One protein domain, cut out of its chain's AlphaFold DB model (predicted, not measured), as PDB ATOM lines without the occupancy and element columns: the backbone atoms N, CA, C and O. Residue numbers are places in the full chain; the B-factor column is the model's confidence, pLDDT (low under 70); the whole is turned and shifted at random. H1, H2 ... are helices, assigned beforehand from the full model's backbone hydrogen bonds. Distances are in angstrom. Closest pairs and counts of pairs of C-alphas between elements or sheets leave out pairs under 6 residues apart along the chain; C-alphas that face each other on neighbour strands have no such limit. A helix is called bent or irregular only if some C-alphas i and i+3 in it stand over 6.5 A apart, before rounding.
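AT A GLANCE: This is residues 60 to 196 of the 207 residues of an uncharacterized protein of Gossypium lobatum (UniProt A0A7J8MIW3). This is a loose, open frame: helices H4, H5, H6 and H7 follow one another end to end in an angular chain, with H7 reaching to one end of the longest axis, while the rest is a wide loop of long links in which the helices H1, H2 and H3 sit one by one, away from the other helices. There is no packed helical core, and H4 and H5, which meet at a corner, are the one pair of helices that touch. The printed part has 137 residues with seven named helices, H1 to H7 in order along the chain, and no named strand; the class is all helix, though under half of the residues, 67, are in named elements. The whole is loose, with a radius of gyration of the C-alphas of 19.0 A and spans of 56 by 41 by 31 A.

HOW THE PARTS SIT: H1, residues 73 to 79, H2, residues 97 to 101, and H3, residues 120 to 130, are apart from each other and from the helices that follow. H4, residues 148 to 159, and H5, residues 162 to 173, touch only at the corner by their link, with residues 157 to 159 of H4 and 163 to 168 of H5; their closest C-alphas, those of Val 158 and Gly 164, are 4.1 A apart. Their lines stand at a steep tilt of 66 degrees, and they run the same way. H5 and H6, residues 175 to 178, meet only through their link. H6 and H7, residues 181 to 196, are close but not clearly touching; their closest C-alphas, those of Ile 177 and Leu 183, are 7.0 A apart. H4 is apart from H6 and H7, and H5 is apart from H7. Every O i to N i+4 pair is within hydrogen-bond range in H1, H2, H3, H4 and H7, and 6 of 8 are in H5; H6 is too short for such a pair.

IN THESE COORDINATES: H1 begins at C-alpha 73, (-52.542, 38.142, 20.329), and measures 10.2 A from first to last C-alpha; H2 measures 6.3 A. H3 is 15.1 A long and H4 16.1 A, beginning at C-alpha 148, (-38.308, 20.319, 36.508). H5, 17.5 A, is irregular: C-alphas 163 and 166 are 7.1 A apart. H6 measures 4.9 A. H7, the longest, measures 22.2 A and ends at C-alpha 196, (-48.020, 24.279, -15.498).

THE WHOLE: The two C-alphas farthest apart, those of Gly 96 and Glu 196, are 57.6 A apart. The printed part has no cut. The links H1 to H2, H2 to H3 and H3 to H4 are long. Residues 62 to 91 and 108 to 121 have pLDDT under 70.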
ATOM      1  N   GLY A  60     -42.751  25.690   0.142       86.31
ATOM      2  CA  GLY A  60     -42.508  26.613   1.240       86.31
ATOM      3  C   GLY A  60     -42.845  26.015   2.607       86.31
ATOM      4  O   GLY A  60     -43.366  24.903   2.751       86.31
ATOM      5  N   LEU A  61     -42.557  26.790   3.651       78.31
ATOM      6  CA  LEU A  61     -42.821  26.408   5.041       78.31
ATOM      7  C   LEU A  61     -44.309  26.542   5.405       78.31
ATOM      8  O   LEU A  61     -44.746  26.007   6.427       78.31
ATOM      9  N   LEU A  62     -45.102  27.210   4.556       67.81
ATOM     10  CA  LEU A  62     -46.533  27.490   4.730       67.81
ATOM     11  C   LEU A  62     -46.883  27.911   6.171       67.81
ATOM     12  O   LEU A  62     -47.775  27.297   6.768       67.81
ATOM     13  N   PRO A  63     -46.151  28.847   6.804       63.25
ATOM     14  CA  PRO A  63     -46.482  29.271   8.157       63.25
ATOM     15  C   PRO A  63     -47.934  29.782   8.169       63.25
ATOM     16  O   PRO A  63     -48.359  30.425   7.206       63.25
ATOM     17  N   PRO A  64     -48.740  29.465   9.201       57.12
ATOM     18  CA  PRO A  64     -50.085  30.017   9.296       57.12
ATOM     19  C   PRO A  64     -49.991  31.542   9.202       57.12
ATOM     20  O   PRO A  64     -49.193  32.151   9.915       57.12
ATOM     21  N   SER A  65     -50.765  32.147   8.301       50.38
ATOM     22  CA  SER A  65     -50.678  33.579   8.040       50.38
ATOM     23  C   SER A  65     -50.915  34.367   9.332       50.38
ATOM     24  O   SER A  65     -51.987  34.329   9.936       50.38
ATOM     25  N   LEU A  66     -49.901  35.122   9.762       45.31
ATOM     26  CA  LEU A  66     -49.994  36.035  10.906       45.31
ATOM     27  C   LEU A  66     -50.794  37.308  10.573       45.31
ATOM     28  O   LEU A  66     -50.912  38.201  11.411       45.31
ATOM     29  N   GLN A  67     -51.410  37.387   9.386       42.47
ATOM     30  CA  GLN A  67     -52.248  38.504   8.922       42.47
ATOM     31  C   GLN A  67     -53.596  38.626   9.669       42.47
ATOM     32  O   GLN A  67     -54.546  39.245   9.201       42.47
ATOM     33  N   CYS A  68     -53.672  38.113  10.893       36.47
ATOM     34  CA  CYS A  68     -54.715  38.414  11.855       36.47
ATOM     35  C   CYS A  68     -54.187  39.476  12.840       36.47
ATOM     36  O   CYS A  68     -53.864  39.148  13.972       36.47
ATOM     37  N   HIS A  69     -54.044  40.718  12.349       37.28
ATOM     38  CA  HIS A  69     -53.704  41.990  13.026       37.28
ATOM     39  C   HIS A  69     -52.870  41.949  14.327       37.28
ATOM     40  O   HIS A  69     -53.250  41.363  15.330       37.28
ATOM     41  N   LYS A  70     -51.809  42.767  14.393       37.22
ATOM     42  CA  LYS A  70     -50.960  43.017  15.585       37.22
ATOM     43  C   LYS A  70     -51.714  43.353  16.896       37.22
ATOM     44  O   LYS A  70     -51.118  43.285  17.965       37.22
ATOM     45  N   THR A  71     -53.011  43.656  16.847       34.28
ATOM     46  CA  THR A  71     -53.898  43.854  18.011       34.28
ATOM     47  C   THR A  71     -54.392  42.538  18.642       34.28
ATOM     48  O   THR A  71     -54.850  42.525  19.784       34.28
ATOM     49  N   ARG A  72     -54.284  41.402  17.943       40.50
ATOM     50  CA  ARG A  72     -55.066  40.198  18.236       40.50
ATOM     51  C   ARG A  72     -54.389  39.120  19.063       40.50
ATOM     52  O   ARG A  72     -55.096  38.204  19.435       40.50
ATOM     53  N   ILE A  73     -53.109  39.191  19.446       44.19
ATOM     54  CA  ILE A  73     -52.542  38.142  20.329       44.19
ATOM     55  C   ILE A  73     -53.312  38.087  21.664       44.19
ATOM     56  O   ILE A  73     -53.658  37.004  22.125       44.19
ATOM     57  N   LYS A  74     -53.698  39.244  22.225       37.28
ATOM     58  CA  LYS A  74     -54.553  39.306  23.427       37.28
ATOM     59  C   LYS A  74     -55.977  38.782  23.182       37.28
ATOM     60  O   LYS A  74     -56.543  38.139  24.058       37.28
ATOM     61  N   GLU A  75     -56.547  39.022  22.003       38.69
ATOM     62  CA  GLU A  75     -57.911  38.589  21.661       38.69
ATOM     63  C   GLU A  75     -57.988  37.123  21.202       38.69
ATOM     64  O   GLU A  75     -58.946  36.443  21.534       38.69
ATOM     65  N   MET A  76     -56.983  36.582  20.507       37.62
ATOM     66  CA  MET A  76     -56.927  35.177  20.074       37.62
ATOM     67  C   MET A  76     -56.833  34.223  21.266       37.62
ATOM     68  O   MET A  76     -57.420  33.145  21.226       37.62
ATOM     69  N   ILE A  77     -56.147  34.647  22.332       44.25
ATOM     70  CA  ILE A  77     -56.109  33.941  23.618       44.25
ATOM     71  C   ILE A  77     -57.474  34.027  24.324       44.25
ATOM     72  O   ILE A  77     -57.929  33.044  24.901       44.25
ATOM     73  N   ASN A  78     -58.167  35.168  24.240       32.69
ATOM     74  CA  ASN A  78     -59.465  35.367  24.901       32.69
ATOM     75  C   ASN A  78     -60.670  34.764  24.154       32.69
ATOM     76  O   ASN A  78     -61.685  34.473  24.780       32.69
ATOM     77  N   VAL A  79     -60.596  34.578  22.833       39.69
ATOM     78  CA  VAL A  79     -61.751  34.207  21.986       39.69
ATOM     79  C   VAL A  79     -61.881  32.691  21.776       39.69
ATOM     80  O   VAL A  79     -62.899  32.225  21.271       39.69
ATOM     81  N   ARG A  80     -60.904  31.876  22.199       39.34
ATOM     82  CA  ARG A  80     -60.913  30.426  21.931       39.34
ATOM     83  C   ARG A  80     -61.473  29.520  23.025       39.34
ATOM     84  O   ARG A  80     -61.316  28.315  22.902       39.34
ATOM     85  N   LYS A  81     -62.243  30.034  23.988       38.66
ATOM     86  CA  LYS A  81     -63.116  29.175  24.810       38.66
ATOM     87  C   LYS A  81     -64.312  28.690  23.980       38.66
ATOM     88  O   LYS A  81     -65.418  29.207  24.120       38.66
ATOM     89  N   ARG A  82     -64.104  27.737  23.065       33.34
ATOM     90  CA  ARG A  82     -65.229  26.974  22.501       33.34
ATOM     91  C   ARG A  82     -65.679  25.962  23.554       33.34
ATOM     92  O   ARG A  82     -64.822  25.255  24.073       33.34
ATOM     93  N   PRO A  83     -66.980  25.865  23.867       42.03
ATOM     94  CA  PRO A  83     -67.469  24.791  24.711       42.03
ATOM     95  C   PRO A  83     -67.442  23.512  23.875       42.03
ATOM     96  O   PRO A  83     -68.158  23.415  22.878       42.03
ATOM     97  N   VAL A  84     -66.585  22.561  24.230       39.03
ATOM     98  CA  VAL A  84     -66.709  21.188  23.742       39.03
ATOM     99  C   VAL A  84     -66.553  20.262  24.935       39.03
ATOM    100  O   VAL A  84     -65.538  20.285  25.626       39.03
ATOM    101  N   ASP A  85     -67.629  19.519  25.166       41.03
ATOM    102  CA  ASP A  85     -67.758  18.444  26.135       41.03
ATOM    103  C   ASP A  85     -66.763  17.300  25.878       41.03
ATOM    104  O   ASP A  85     -66.404  17.002  24.739       41.03
ATOM    105  N   GLU A  86     -66.436  16.630  26.985       42.28
ATOM    106  CA  GLU A  86     -65.877  15.278  27.126       42.28
ATOM    107  C   GLU A  86     -64.357  15.069  26.975       42.28
ATOM    108  O   GLU A  86     -63.808  14.766  25.917       42.28
ATOM    109  N   GLY A  87     -63.704  15.094  28.145       40.91
ATOM    110  CA  GLY A  87     -62.399  14.494  28.415       40.91
ATOM    111  C   GLY A  87     -61.688  15.226  29.550       40.91
ATOM    112  O   GLY A  87     -61.055  16.248  29.318       40.91
ATOM    113  N   GLN A  88     -61.807  14.728  30.780       47.59
ATOM    114  CA  GLN A  88     -61.274  15.320  32.014       47.59
ATOM    115  C   GLN A  88     -59.729  15.455  31.970       47.59
ATOM    116  O   GLN A  88     -59.005  14.593  32.455       47.59
ATOM    117  N   MET A  89     -59.207  16.526  31.356       48.41
ATOM    118  CA  MET A  89     -57.780  16.916  31.369       48.41
ATOM    119  C   MET A  89     -57.437  17.874  32.523       48.41
ATOM    120  O   MET A  89     -56.311  18.368  32.603       48.41
ATOM    121  N   ASP A  90     -58.382  18.132  33.430       52.75
ATOM    122  CA  ASP A  90     -58.196  19.071  34.542       52.75
ATOM    123  C   ASP A  90     -57.133  18.621  35.562       52.75
ATOM    124  O   ASP A  90     -56.567  19.465  36.254       52.75
ATOM    125  N   ASP A  91     -56.781  17.329  35.589       57.53
ATOM    126  CA  ASP A  91     -55.862  16.748  36.579       57.53
ATOM    127  C   ASP A  91     -54.370  16.784  36.181       57.53
ATOM    128  O   ASP A  91     -53.505  16.407  36.971       57.53
ATOM    129  N   ILE A  92     -54.023  17.238  34.969       72.00
ATOM    130  CA  ILE A  92     -52.616  17.274  34.506       72.00
ATOM    131  C   ILE A  92     -51.868  18.498  35.060       72.00
ATOM    132  O   ILE A  92     -50.647  18.466  35.238       72.00
ATOM    133  N   ILE A  93     -52.581  19.592  35.339       76.94
ATOM    134  CA  ILE A  93     -51.988  20.843  35.820       76.94
ATOM    135  C   ILE A  93     -52.039  20.870  37.355       76.94
ATOM    136  O   ILE A  93     -53.122  20.746  37.926       76.94
ATOM    137  N   PRO A  94     -50.910  21.103  38.058       83.81
ATOM    138  CA  PRO A  94     -50.916  21.158  39.514       83.81
ATOM    139  C   PRO A  94     -51.872  22.237  40.057       83.81
ATOM    140  O   PRO A  94     -51.879  23.358  39.531       83.81
ATOM    141  N   PRO A  95     -52.602  21.977  41.157       86.25
ATOM    142  CA  PRO A  95     -53.496  22.960  41.760       86.25
ATOM    143  C   PRO A  95     -52.813  24.313  42.022       86.25
ATOM    144  O   PRO A  95     -51.664  24.390  42.483       86.25
ATOM    145  N   GLY A  96     -53.513  25.397  41.678       86.00
ATOM    146  CA  GLY A  96     -53.030  26.776  41.809       86.00
ATOM    147  C   GLY A  96     -51.885  27.166  40.863       86.00
ATOM    148  O   GLY A  96     -51.348  28.263  40.996       86.00
ATOM    149  N   PHE A  97     -51.464  26.305  39.925       85.00
ATOM    150  CA  PHE A  97     -50.363  26.619  39.006       85.00
ATOM    151  C   PHE A  97     -50.662  27.837  38.130       85.00
ATOM    152  O   PHE A  97     -49.815  28.718  38.031       85.00
ATOM    153  N   GLU A  98     -51.864  27.921  37.556       83.56
ATOM    154  CA  GLU A  98     -52.273  29.047  36.704       83.56
ATOM    155  C   GLU A  98     -52.223  30.380  37.447       83.56
ATOM    156  O   GLU A  98     -51.661  31.350  36.946       83.56
ATOM    157  N   GLU A  99     -52.728  30.412  38.680       87.81
ATOM    158  CA  GLU A  99     -52.684  31.607  39.520       87.81
ATOM    159  C   GLU A  99     -51.234  32.021  39.817       87.81
ATOM    160  O   GLU A  99     -50.874  33.185  39.626       87.81
ATOM    161  N   ARG A 100     -50.360  31.053  40.147       87.88
ATOM    162  CA  ARG A 100     -48.920  31.278  40.384       87.88
ATOM    163  C   ARG A 100     -48.144  31.782  39.161       87.88
ATOM    164  O   ARG A 100     -47.034  32.303  39.331       87.88
ATOM    165  N   VAL A 101     -48.643  31.580  37.941       85.94
ATOM    166  CA  VAL A 101     -47.972  32.027  36.704       85.94
ATOM    167  C   VAL A 101     -48.698  33.160  35.989       85.94
ATOM    168  O   VAL A 101     -48.127  33.726  35.064       85.94
ATOM    169  N   SER A 102     -49.890  33.547  36.441       83.25
ATOM    170  CA  SER A 102     -50.778  34.514  35.782       83.25
ATOM    171  C   SER A 102     -50.131  35.856  35.413       83.25
ATOM    172  O   SER A 102     -50.483  36.457  34.402       83.25
ATOM    173  N   ASN A 103     -49.155  36.325  36.194       87.25
ATOM    174  CA  ASN A 103     -48.449  37.585  35.953       87.25
ATOM    175  C   ASN A 103     -47.211  37.464  35.044       87.25
ATOM    176  O   ASN A 103     -46.604  38.479  34.708       87.25
ATOM    177  N   ARG A 104     -46.795  36.244  34.690       81.69
ATOM    178  CA  ARG A 104     -45.513  35.966  34.013       81.69
ATOM    179  C   ARG A 104     -45.575  34.887  32.932       81.69
ATOM    180  O   ARG A 104     -44.558  34.596  32.313       81.69
ATOM    181  N   GLY A 105     -46.734  34.282  32.709       75.31
ATOM    182  CA  GLY A 105     -46.916  33.193  31.764       75.31
ATOM    183  C   GLY A 105     -48.382  32.984  31.412       75.31
ATOM    184  O   GLY A 105     -49.285  33.384  32.142       75.31
ATOM    185  N   LEU A 106     -48.600  32.347  30.267       78.94
ATOM    186  CA  LEU A 106     -49.913  31.952  29.782       78.94
ATOM    187  C   LEU A 106     -50.024  30.430  29.835       78.94
ATOM    188  O   LEU A 106     -49.114  29.735  29.385       78.94
ATOM    189  N   VAL A 107     -51.148  29.922  30.338       76.62
ATOM    190  CA  VAL A 107     -51.482  28.494  30.296       76.62
ATOM    191  C   VAL A 107     -52.602  28.303  29.283       76.62
ATOM    192  O   VAL A 107     -53.699  28.832  29.450       76.62
ATOM    193  N   LEU A 108     -52.305  27.587  28.200       66.94
ATOM    194  CA  LEU A 108     -53.279  27.212  27.179       66.94
ATOM    195  C   LEU A 108     -53.723  25.774  27.460       66.94
ATOM    196  O   LEU A 108     -52.898  24.865  27.406       66.94
ATOM    197  N   ARG A 109     -55.005  25.586  27.799       61.41
ATOM    198  CA  ARG A 109     -55.589  24.260  28.080       61.41
ATOM    199  C   ARG A 109     -56.078  23.530  26.828       61.41
ATOM    200  O   ARG A 109     -56.240  22.316  26.860       61.41
ATOM    201  N   ASP A 110     -56.283  24.260  25.734       57.38
ATOM    202  CA  ASP A 110     -56.786  23.688  24.490       57.38
ATOM    203  C   ASP A 110     -55.653  23.152  23.608       57.38
ATOM    204  O   ASP A 110     -54.553  23.704  23.544       57.38
ATOM    205  N   TRP A 111     -55.960  22.082  22.879       53.91
ATOM    206  CA  TRP A 111     -55.073  21.438  21.915       53.91
ATOM    207  C   TRP A 111     -54.593  22.404  20.814       53.91
ATOM    208  O   TRP A 111     -55.397  23.041  20.124       53.91
ATOM    209  N   GLU A 112     -53.282  22.436  20.555       37.59
ATOM    210  CA  GLU A 112     -52.774  22.810  19.234       37.59
ATOM    211  C   GLU A 112     -52.906  21.599  18.302       37.59
ATOM    212  O   GLU A 112     -52.387  20.538  18.649       37.59
ATOM    213  N   PRO A 113     -53.513  21.713  17.101       39.38
ATOM    214  CA  PRO A 113     -53.527  20.646  16.104       39.38
ATOM    215  C   PRO A 113     -52.130  20.406  15.512       39.38
ATOM    216  O   PRO A 113     -51.889  20.623  14.331       39.38
ATOM    217  N   GLN A 114     -51.206  19.887  16.323       45.59
ATOM    218  CA  GLN A 114     -49.913  19.345  15.903       45.59
ATOM    219  C   GLN A 114     -50.023  17.863  15.492       45.59
ATOM    220  O   GLN A 114     -49.042  17.123  15.519       45.59
ATOM    221  N   LEU A 115     -51.213  17.407  15.078       35.19
ATOM    222  CA  LEU A 115     -51.540  16.003  14.775       35.19
ATOM    223  C   LEU A 115     -50.787  15.389  13.569       35.19
ATOM    224  O   LEU A 115     -51.140  14.305  13.127       35.19
ATOM    225  N   ARG A 116     -49.741  16.023  13.021       33.66
ATOM    226  CA  ARG A 116     -48.997  15.498  11.855       33.66
ATOM    227  C   ARG A 116     -47.530  15.148  12.097       33.66
ATOM    228  O   ARG A 116     -46.848  14.770  11.153       33.66
ATOM    229  N   ILE A 117     -47.018  15.275  13.321       38.59
ATOM    230  CA  ILE A 117     -45.570  15.229  13.576       38.59
ATOM    231  C   ILE A 117     -45.278  14.460  14.881       38.59
ATOM    232  O   ILE A 117     -44.728  15.024  15.815       38.59
ATOM    233  N   PHE A 118     -45.635  13.175  15.004       34.44
ATOM    234  CA  PHE A 118     -45.167  12.385  16.164       34.44
ATOM    235  C   PHE A 118     -43.732  11.865  15.941       34.44
ATOM    236  O   PHE A 118     -42.862  12.076  16.781       34.44
ATOM    237  N   PHE A 119     -43.429  11.319  14.755       42.00
ATOM    238  CA  PHE A 119     -42.071  10.879  14.380       42.00
ATOM    239  C   PHE A 119     -41.133  12.029  13.985       42.00
ATOM    240  O   PHE A 119     -39.958  12.043  14.348       42.00
ATOM    241  N   TYR A 120     -41.659  13.045  13.301       56.72
ATOM    242  CA  TYR A 120     -40.862  14.190  12.855       56.72
ATOM    243  C   TYR A 120     -40.461  15.132  13.999       56.72
ATOM    244  O   TYR A 120     -39.553  15.933  13.825       56.72
ATOM    245  N   ARG A 121     -41.075  15.050  15.192       60.69
ATOM    246  CA  ARG A 121     -40.827  16.030  16.264       60.69
ATOM    247  C   ARG A 121     -39.427  15.873  16.837       60.69
ATOM    248  O   ARG A 121     -38.773  16.874  17.096       60.69
ATOM    249  N   GLY A 122     -38.956  14.632  16.972       73.12
ATOM    250  CA  GLY A 122     -37.588  14.346  17.406       73.12
ATOM    251  C   GLY A 122     -36.532  14.688  16.350       73.12
ATOM    252  O   GLY A 122     -35.454  15.156  16.703       73.12
ATOM    253  N   LEU A 123     -36.832  14.485  15.062       78.38
ATOM    254  CA  LEU A 123     -35.922  14.861  13.970       78.38
ATOM    255  C   LEU A 123     -35.847  16.383  13.805       78.38
ATOM    256  O   LEU A 123     -34.754  16.932  13.722       78.38
ATOM    257  N   ASN A 124     -36.990  17.068  13.864       77.81
ATOM    258  CA  ASN A 124     -37.060  18.525  13.819       77.81
ATOM    259  C   ASN A 124     -36.381  19.155  15.042       77.81
ATOM    260  O   ASN A 124     -35.675  20.145  14.891       77.81
ATOM    261  N   ALA A 125     -36.542  18.581  16.243       82.75
ATOM    262  CA  ALA A 125     -35.829  19.040  17.437       82.75
ATOM    263  C   ALA A 125     -34.308  18.977  17.237       82.75
ATOM    264  O   ALA A 125     -33.632  19.989  17.423       82.75
ATOM    265  N   ARG A 126     -33.798  17.849  16.723       86.06
ATOM    266  CA  ARG A 126     -32.369  17.679  16.439       86.06
ATOM    267  C   ARG A 126     -31.862  18.596  15.333       86.06
ATOM    268  O   ARG A 126     -30.769  19.141  15.460       86.06
ATOM    269  N   LEU A 127     -32.650  18.816  14.282       85.31
ATOM    270  CA  LEU A 127     -32.335  19.785  13.230       85.31
ATOM    271  C   LEU A 127     -32.192  21.200  13.814       85.31
ATOM    272  O   LEU A 127     -31.193  21.879  13.572       85.31
ATOM    273  N   LEU A 128     -33.165  21.634  14.619       87.81
ATOM    274  CA  LEU A 128     -33.154  22.951  15.262       87.81
ATOM    275  C   LEU A 128     -32.021  23.083  16.288       87.81
ATOM    276  O   LEU A 128     -31.421  24.155  16.400       87.81
ATOM    277  N   HIS A 129     -31.690  22.004  16.997       89.81
ATOM    278  CA  HIS A 129     -30.544  21.953  17.897       89.81
ATOM    279  C   HIS A 129     -29.217  22.077  17.140       89.81
ATOM    280  O   HIS A 129     -28.391  22.922  17.484       89.81
ATOM    281  N   GLY A 130     -29.035  21.316  16.056       89.31
ATOM    282  CA  GLY A 130     -27.847  21.384  15.198       89.31
ATOM    283  C   GLY A 130     -27.639  22.769  14.576       89.31
ATOM    284  O   GLY A 130     -26.508  23.240  14.471       89.31
ATOM    285  N   ARG A 131     -28.732  23.474  14.257       88.44
ATOM    286  CA  ARG A 131     -28.719  24.876  13.795       88.44
ATOM    287  C   ARG A 131     -28.586  25.900  14.923       88.44
ATOM    288  O   ARG A 131     -28.566  27.097  14.656       88.44
ATOM    289  N   LYS A 132     -28.486  25.453  16.180       93.62
ATOM    290  CA  LYS A 132     -28.408  26.298  17.379       93.62
ATOM    291  C   LYS A 132     -29.560  27.305  17.457       93.62
ATOM    292  O   LYS A 132     -29.347  28.440  17.858       93.62
ATOM    293  N   VAL A 133     -30.761  26.895  17.053       91.69
ATOM    294  CA  VAL A 133     -32.016  27.665  17.170       91.69
ATOM    295  C   VAL A 133     -32.782  27.266  18.436       91.69
ATOM    296  O   VAL A 133     -33.606  28.024  18.940       91.69
ATOM    297  N   GLY A 134     -32.472  26.093  18.995       90.56
ATOM    298  CA  GLY A 134     -32.999  25.617  20.268       90.56
ATOM    299  C   GLY A 134     -31.977  24.787  21.041       90.56
ATOM    300  O   GLY A 134     -30.956  24.357  20.501       90.56
ATOM    301  N   LEU A 135     -32.267  24.563  22.320       92.19
ATOM    302  CA  LEU A 135     -31.483  23.698  23.198       92.19
ATOM    303  C   LEU A 135     -32.338  22.498  23.602       92.19
ATOM    304  O   LEU A 135     -33.454  22.675  24.094       92.19
ATOM    305  N   GLU A 136     -31.829  21.292  23.364       90.44
ATOM    306  CA  GLU A 136     -32.474  20.077  23.849       90.44
ATOM    307  C   GLU A 136     -32.227  19.921  25.349       90.44
ATOM    308  O   GLU A 136     -31.132  20.178  25.845       90.44
ATOM    309  N   ILE A 137     -33.268  19.508  26.070       92.00
ATOM    310  CA  ILE A 137     -33.152  19.143  27.480       92.00
ATOM    311  C   ILE A 137     -32.549  17.746  27.537       92.00
ATOM    312  O   ILE A 137     -33.097  16.815  26.937       92.00
ATOM    313  N   GLU A 138     -31.453  17.604  28.277       87.88
ATOM    314  CA  GLU A 138     -30.823  16.309  28.494       87.88
ATOM    315  C   GLU A 138     -31.804  15.341  29.163       87.88
ATOM    316  O   GLU A 138     -32.529  15.672  30.104       87.88
ATOM    317  N   ARG A 139     -31.854  14.120  28.639       89.44
ATOM    318  CA  ARG A 139     -32.709  13.054  29.153       89.44
ATOM    319  C   ARG A 139     -31.840  11.939  29.688       89.44
ATOM    320  O   ARG A 139     -30.783  11.650  29.140       89.44
ATOM    321  N   ASN A 140     -32.327  11.273  30.724       89.38
ATOM    322  CA  ASN A 140     -31.707  10.058  31.219       89.38
ATOM    323  C   ASN A 140     -31.650   9.001  30.101       89.38
ATOM    324  O   ASN A 140     -32.680   8.651  29.527       89.38
ATOM    325  N   GLU A 141     -30.465   8.469  29.819       88.81
ATOM    326  CA  GLU A 141     -30.240   7.547  28.695       88.81
ATOM    327  C   GLU A 141     -30.982   6.209  28.835       88.81
ATOM    328  O   GLU A 141     -31.284   5.557  27.840       88.81
ATOM    329  N   THR A 142     -31.297   5.790  30.064       87.69
ATOM    330  CA  THR A 142     -31.927   4.491  30.340       87.69
ATOM    331  C   THR A 142     -33.449   4.550  30.270       87.69
ATOM    332  O   THR A 142     -34.075   3.624  29.765       87.69
ATOM    333  N   ASN A 143     -34.069   5.615  30.791       89.12
ATOM    334  CA  ASN A 143     -35.531   5.706  30.908       89.12
ATOM    335  C   ASN A 143     -36.150   6.945  30.234       89.12
ATOM    336  O   ASN A 143     -37.367   7.120  30.278       89.12
ATOM    337  N   GLY A 144     -35.342   7.818  29.629       87.50
ATOM    338  CA  GLY A 144     -35.792   9.005  28.896       87.50
ATOM    339  C   GLY A 144     -36.372  10.129  29.763       87.50
ATOM    340  O   GLY A 144     -36.896  11.107  29.211       87.50
ATOM    341  N   SER A 145     -36.312  10.000  31.093       87.81
ATOM    342  CA  SER A 145     -36.855  10.980  32.043       87.81
ATOM    343  C   SER A 145     -35.997  12.248  32.148       87.81
ATOM    344  O   SER A 145     -34.812  12.248  31.814       87.81
ATOM    345  N   PHE A 146     -36.617  13.338  32.606       92.25
ATOM    346  CA  PHE A 146     -35.990  14.626  32.915       92.25
ATOM    347  C   PHE A 146     -36.695  15.263  34.127       92.25
ATOM    348  O   PHE A 146     -37.798  14.847  34.490       92.25
ATOM    349  N   THR A 147     -36.078  16.267  34.756       91.81
ATOM    350  CA  THR A 147     -36.604  16.923  35.969       91.81
ATOM    351  C   THR A 147     -37.040  18.365  35.706       91.81
ATOM    352  O   THR A 147     -36.591  19.005  34.755       91.81
ATOM    353  N   SER A 148     -37.906  18.906  36.569       91.44
ATOM    354  CA  SER A 148     -38.308  20.319  36.508       91.44
ATOM    355  C   SER A 148     -37.137  21.278  36.718       91.44
ATOM    356  O   SER A 148     -37.128  22.357  36.129       91.44
ATOM    357  N   ASP A 149     -36.151  20.889  37.530       93.25
ATOM    358  CA  ASP A 149     -34.960  21.702  37.789       93.25
ATOM    359  C   ASP A 149     -34.114  21.850  36.528       93.25
ATOM    360  O   ASP A 149     -33.735  22.969  36.177       93.25
ATOM    361  N   LEU A 150     -33.920  20.748  35.797       93.25
ATOM    362  CA  LEU A 150     -33.206  20.759  34.526       93.25
ATOM    363  C   LEU A 150     -33.947  21.602  33.482       93.25
ATOM    364  O   LEU A 150     -33.338  22.435  32.822       93.25
ATOM    365  N   VAL A 151     -35.274  21.472  33.390       93.69
ATOM    366  CA  VAL A 151     -36.100  22.329  32.519       93.69
ATOM    367  C   VAL A 151     -35.892  23.808  32.857       93.69
ATOM    368  O   VAL A 151     -35.670  24.624  31.963       93.69
ATOM    369  N   ALA A 152     -35.949  24.170  34.141       94.12
ATOM    370  CA  ALA A 152     -35.777  25.549  34.586       94.12
ATOM    371  C   ALA A 152     -34.359  26.078  34.315       94.12
ATOM    372  O   ALA A 152     -34.194  27.243  33.954       94.12
ATOM    373  N   GLU A 153     -33.333  25.245  34.482       95.44
ATOM    374  CA  GLU A 153     -31.952  25.558  34.115       95.44
ATOM    375  C   GLU A 153     -31.807  25.797  32.610       95.44
ATOM    376  O   GLU A 153     -31.370  26.877  32.220       95.44
ATOM    377  N   THR A 154     -32.275  24.877  31.763       95.31
ATOM    378  CA  THR A 154     -32.226  25.020  30.299       95.31
ATOM    379  C   THR A 154     -32.950  26.285  29.831       95.31
ATOM    380  O   THR A 154     -32.416  27.043  29.019       95.31
ATOM    381  N   ILE A 155     -34.142  26.571  30.372       94.88
ATOM    382  CA  ILE A 155     -34.888  27.797  30.048       94.88
ATOM    383  C   ILE A 155     -34.091  29.038  30.462       94.88
ATOM    384  O   ILE A 155     -33.996  29.982  29.679       94.88
ATOM    385  N   ARG A 156     -33.496  29.062  31.661       95.75
ATOM    386  CA  ARG A 156     -32.673  30.197  32.117       95.75
ATOM    387  C   ARG A 156     -31.442  30.389  31.242       95.75
ATOM    388  O   ARG A 156     -31.183  31.519  30.831       95.75
ATOM    389  N   GLN A 157     -30.751  29.312  30.892       96.19
ATOM    390  CA  GLN A 157     -29.604  29.361  29.998       96.19
ATOM    391  C   GLN A 157     -29.975  29.993  28.653       96.19
ATOM    392  O   GLN A 157     -29.301  30.912  28.190       96.19
ATOM    393  N   VAL A 158     -31.074  29.542  28.041       96.00
ATOM    394  CA  VAL A 158     -31.526  30.037  26.732       96.00
ATOM    395  C   VAL A 158     -32.042  31.470  26.811       96.00
ATOM    396  O   VAL A 158     -31.752  32.268  25.923       96.00
ATOM    397  N   MET A 159     -32.796  31.824  27.852       94.88
ATOM    398  CA  MET A 159     -33.532  33.093  27.898       94.88
ATOM    399  C   MET A 159     -32.774  34.229  28.590       94.88
ATOM    400  O   MET A 159     -32.982  35.384  28.231       94.88
ATOM    401  N   MET A 160     -31.911  33.923  29.560       94.12
ATOM    402  CA  MET A 160     -31.336  34.917  30.480       94.12
ATOM    403  C   MET A 160     -29.810  34.954  30.447       94.12
ATOM    404  O   MET A 160     -29.218  36.016  30.623       94.12
ATOM    405  N   GLU A 161     -29.154  33.815  30.238       97.38
ATOM    406  CA  GLU A 161     -27.697  33.749  30.329       97.38
ATOM    407  C   GLU A 161     -27.001  34.202  29.033       97.38
ATOM    408  O   GLU A 161     -27.558  34.054  27.933       97.38
ATOM    409  N   PRO A 162     -25.743  34.685  29.129       97.50
ATOM    410  CA  PRO A 162     -24.920  34.999  27.959       97.50
ATOM    411  C   PRO A 162     -24.699  33.790  27.041       97.50
ATOM    412  O   PRO A 162     -24.694  33.924  25.822       97.50
ATOM    413  N   LYS A 163     -24.597  32.575  27.606       94.62
ATOM    414  CA  LYS A 163     -24.446  31.332  26.829       94.62
ATOM    415  C   LYS A 163     -25.607  31.089  25.851       94.62
ATOM    416  O   LYS A 163     -25.402  30.446  24.826       94.62
ATOM    417  N   GLY A 164     -26.805  31.595  26.152       96.38
ATOM    418  CA  GLY A 164     -27.983  31.488  25.288       96.38
ATOM    419  C   GLY A 164     -28.077  32.554  24.197       96.38
ATOM    420  O   GLY A 164     -28.967  32.471  23.355       96.38
ATOM    421  N   GLU A 165     -27.192  33.555  24.175       96.81
ATOM    422  CA  GLU A 165     -27.293  34.687  23.245       96.81
ATOM    423  C   GLU A 165     -27.226  34.252  21.782       96.81
ATOM    424  O   GLU A 165     -28.070  34.658  20.986       96.81
ATOM    425  N   ALA A 166     -26.310  33.338  21.451       96.38
ATOM    426  CA  ALA A 166     -26.228  32.769  20.110       96.38
ATOM    427  C   ALA A 166     -27.526  32.049  19.706       96.38
ATOM    428  O   ALA A 166     -27.960  32.171  18.567       96.38
ATOM    429  N   ILE A 167     -28.181  31.350  20.642       95.31
ATOM    430  CA  ILE A 167     -29.438  30.640  20.370       95.31
ATOM    431  C   ILE A 167     -30.551  31.633  20.042       95.31
ATOM    432  O   ILE A 167     -31.249  31.476  19.043       95.31
ATOM    433  N   ARG A 168     -30.684  32.697  20.845       95.06
ATOM    434  CA  ARG A 168     -31.674  33.758  20.611       95.06
ATOM    435  C   ARG A 168     -31.405  34.510  19.308       95.06
ATOM    436  O   ARG A 168     -32.348  34.776  18.572       95.06
ATOM    437  N   ALA A 169     -30.143  34.822  19.012       96.00
ATOM    438  CA  ALA A 169     -29.745  35.497  17.779       96.00
ATOM    439  C   ALA A 169     -30.043  34.641  16.540       96.00
ATOM    440  O   ALA A 169     -30.636  35.136  15.585       96.00
ATOM    441  N   ASN A 170     -29.724  33.346  16.582       94.00
ATOM    442  CA  ASN A 170     -30.045  32.423  15.496       94.00
ATOM    443  C   ASN A 170     -31.557  32.282  15.325       94.00
ATOM    444  O   ASN A 170     -32.052  32.443  14.217       94.00
ATOM    445  N   ALA A 171     -32.305  32.051  16.409       89.38
ATOM    446  CA  ALA A 171     -33.764  31.980  16.367       89.38
ATOM    447  C   ALA A 171     -34.397  33.271  15.824       89.38
ATOM    448  O   ALA A 171     -35.388  33.214  15.098       89.38
ATOM    449  N   TRP A 172     -33.812  34.430  16.130       89.50
ATOM    450  CA  TRP A 172     -34.227  35.702  15.554       89.50
ATOM    451  C   TRP A 172     -33.949  35.773  14.050       89.50
ATOM    452  O   TRP A 172     -34.837  36.160  13.294       89.50
ATOM    453  N   ALA A 173     -32.761  35.354  13.607       90.62
ATOM    454  CA  ALA A 173     -32.394  35.316  12.192       90.62
ATOM    455  C   ALA A 173     -33.307  34.385  11.373       90.62
ATOM    456  O   ALA A 173     -33.615  34.683  10.224       90.62
ATOM    457  N   MET A 174     -33.850  33.319  11.978       86.75
ATOM    458  CA  MET A 174     -34.825  32.439  11.314       86.75
ATOM    459  C   MET A 174     -36.076  33.175  10.823       86.75
ATOM    460  O   MET A 174     -36.752  32.688   9.916       86.75
ATOM    461  N   ARG A 175     -36.398  34.353  11.373       81.69
ATOM    462  CA  ARG A 175     -37.522  35.170  10.893       81.69
ATOM    463  C   ARG A 175     -37.353  35.595   9.438       81.69
ATOM    464  O   ARG A 175     -38.350  35.691   8.738       81.69
ATOM    465  N   GLU A 176     -36.125  35.770   8.956       86.75
ATOM    466  CA  GLU A 176     -35.855  36.115   7.553       86.75
ATOM    467  C   GLU A 176     -36.300  35.026   6.570       86.75
ATOM    468  O   GLU A 176     -36.447  35.302   5.382       86.75
ATOM    469  N   ILE A 177     -36.541  33.807   7.066       84.44
ATOM    470  CA  ILE A 177     -37.038  32.669   6.292       84.44
ATOM    471  C   ILE A 177     -38.504  32.380   6.644       84.44
ATOM    472  O   ILE A 177     -39.349  32.274   5.761       84.44
ATOM    473  N   PHE A 178     -38.831  32.262   7.936       82.00
ATOM    474  CA  PHE A 178     -40.158  31.836   8.403       82.00
ATOM    475  C   PHE A 178     -41.216  32.950   8.406       82.00
ATOM    476  O   PHE A 178     -42.401  32.644   8.339       82.00
ATOM    477  N   ASP A 179     -40.814  34.219   8.510       78.12
ATOM    478  CA  ASP A 179     -41.699  35.403   8.504       78.12
ATOM    479  C   ASP A 179     -41.614  36.146   7.155       78.12
ATOM    480  O   ASP A 179     -42.038  37.293   7.028       78.12
ATOM    481  N   ASN A 180     -41.020  35.508   6.141       84.31
ATOM    482  CA  ASN A 180     -40.776  36.103   4.837       84.31
ATOM    483  C   ASN A 180     -41.835  35.655   3.828       84.31
ATOM    484  O   ASN A 180     -41.751  34.588   3.214       84.31
ATOM    485  N   GLU A 181     -42.855  36.497   3.682       84.12
ATOM    486  CA  GLU A 181     -43.974  36.274   2.766       84.12
ATOM    487  C   GLU A 181     -43.512  36.181   1.306       84.12
ATOM    488  O   GLU A 181     -44.010  35.337   0.567       84.12
ATOM    489  N   GLU A 182     -42.508  36.965   0.905       87.19
ATOM    490  CA  GLU A 182     -41.952  36.926  -0.450       87.19
ATOM    491  C   GLU A 182     -41.286  35.576  -0.743       87.19
ATOM    492  O   GLU A 182     -41.609  34.947  -1.746       87.19
ATOM    493  N   LEU A 183     -40.426  35.074   0.152       86.88
ATOM    494  CA  LEU A 183     -39.818  33.744  -0.003       86.88
ATOM    495  C   LEU A 183     -40.873  32.633  -0.040       86.88
ATOM    496  O   LEU A 183     -40.772  31.707  -0.847       86.88
ATOM    497  N   SER A 184     -41.903  32.726   0.805       84.81
ATOM    498  CA  SER A 184     -43.005  31.762   0.800       84.81
ATOM    499  C   SER A 184     -43.776  31.788  -0.523       84.81
ATOM    500  O   SER A 184     -44.088  30.727  -1.065       84.81
ATOM    501  N   ASN A 185     -44.063  32.978  -1.054       87.56
ATOM    502  CA  ASN A 185     -44.757  33.144  -2.328       87.56
ATOM    503  C   ASN A 185     -43.889  32.666  -3.494       87.56
ATOM    504  O   ASN A 185     -44.369  31.897  -4.317       87.56
ATOM    505  N   ASN A 186     -42.591  32.976  -3.499       90.50
ATOM    506  CA  ASN A 186     -41.650  32.492  -4.510       90.50
ATOM    507  C   ASN A 186     -41.603  30.954  -4.573       90.50
ATOM    508  O   ASN A 186     -41.529  30.382  -5.663       90.50
ATOM    509  N   CYS A 187     -41.686  30.266  -3.425       89.56
ATOM    510  CA  CYS A 187     -41.791  28.803  -3.393       89.56
ATOM    511  C   CYS A 187     -43.099  28.307  -4.034       89.56
ATOM    512  O   CYS A 187     -43.084  27.360  -4.821       89.56
ATOM    513  N   LEU A 188     -44.229  28.947  -3.716       89.88
ATOM    514  CA  LEU A 188     -45.538  28.606  -4.283       89.88
ATOM    515  C   LEU A 188     -45.620  28.899  -5.785       89.88
ATOM    516  O   LEU A 188     -46.180  28.099  -6.534       89.88
ATOM    517  N   ASP A 189     -45.024  29.995  -6.239       90.62
ATOM    518  CA  ASP A 189     -44.943  30.366  -7.650       90.62
ATOM    519  C   ASP A 189     -44.069  29.373  -8.419       90.62
ATOM    520  O   ASP A 189     -44.428  28.940  -9.514       90.62
ATOM    521  N   GLY A 190     -42.946  28.948  -7.829       90.19
ATOM    522  CA  GLY A 190     -42.102  27.887  -8.377       90.19
ATOM    523  C   GLY A 190     -42.849  26.558  -8.507       90.19
ATOM    524  O   GLY A 190     -42.745  25.890  -9.535       90.19
ATOM    525  N   PHE A 191     -43.651  26.199  -7.504       91.50
ATOM    526  CA  PHE A 191     -44.522  25.027  -7.555       91.50
ATOM    527  C   PHE A 191     -45.612  25.144  -8.629       91.50
ATOM    528  O   PHE A 191     -45.828  24.197  -9.385       91.50
ATOM    529  N   THR A 192     -46.265  26.301  -8.726       91.44
ATOM    530  CA  THR A 192     -47.301  26.572  -9.734       91.44
ATOM    531  C   THR A 192     -46.722  26.440 -11.137       91.44
ATOM    532  O   THR A 192     -47.241  25.667 -11.938       91.44
ATOM    533  N   ARG A 193     -45.577  27.085 -11.391       92.38
ATOM    534  CA  ARG A 193     -44.849  26.978 -12.659       92.38
ATOM    535  C   ARG A 193     -44.467  25.537 -12.976       92.38
ATOM    536  O   ARG A 193     -44.656  25.093 -14.101       92.38
ATOM    537  N   PHE A 194     -43.968  24.796 -11.982       92.88
ATOM    538  CA  PHE A 194     -43.641  23.387 -12.168       92.88
ATOM    539  C   PHE A 194     -44.864  22.598 -12.642       92.88
ATOM    540  O   PHE A 194     -44.743  21.838 -13.591       92.88
ATOM    541  N   ILE A 195     -46.034  22.778 -12.022       90.50
ATOM    542  CA  ILE A 195     -47.255  22.071 -12.435       90.50
ATOM    543  C   ILE A 195     -47.710  22.488 -13.836       90.50
ATOM    544  O   ILE A 195     -48.125  21.625 -14.605       90.50
ATOM    545  N   GLU A 196     -47.639  23.774 -14.172       90.69
ATOM    546  CA  GLU A 196     -48.020  24.279 -15.498       90.69
ATOM    547  C   GLU A 196     -47.137  23.703 -16.614       90.69
ATOM    548  O   GLU A 196     -47.630  23.366 -17.690       90.69
TER     549      GLU A 196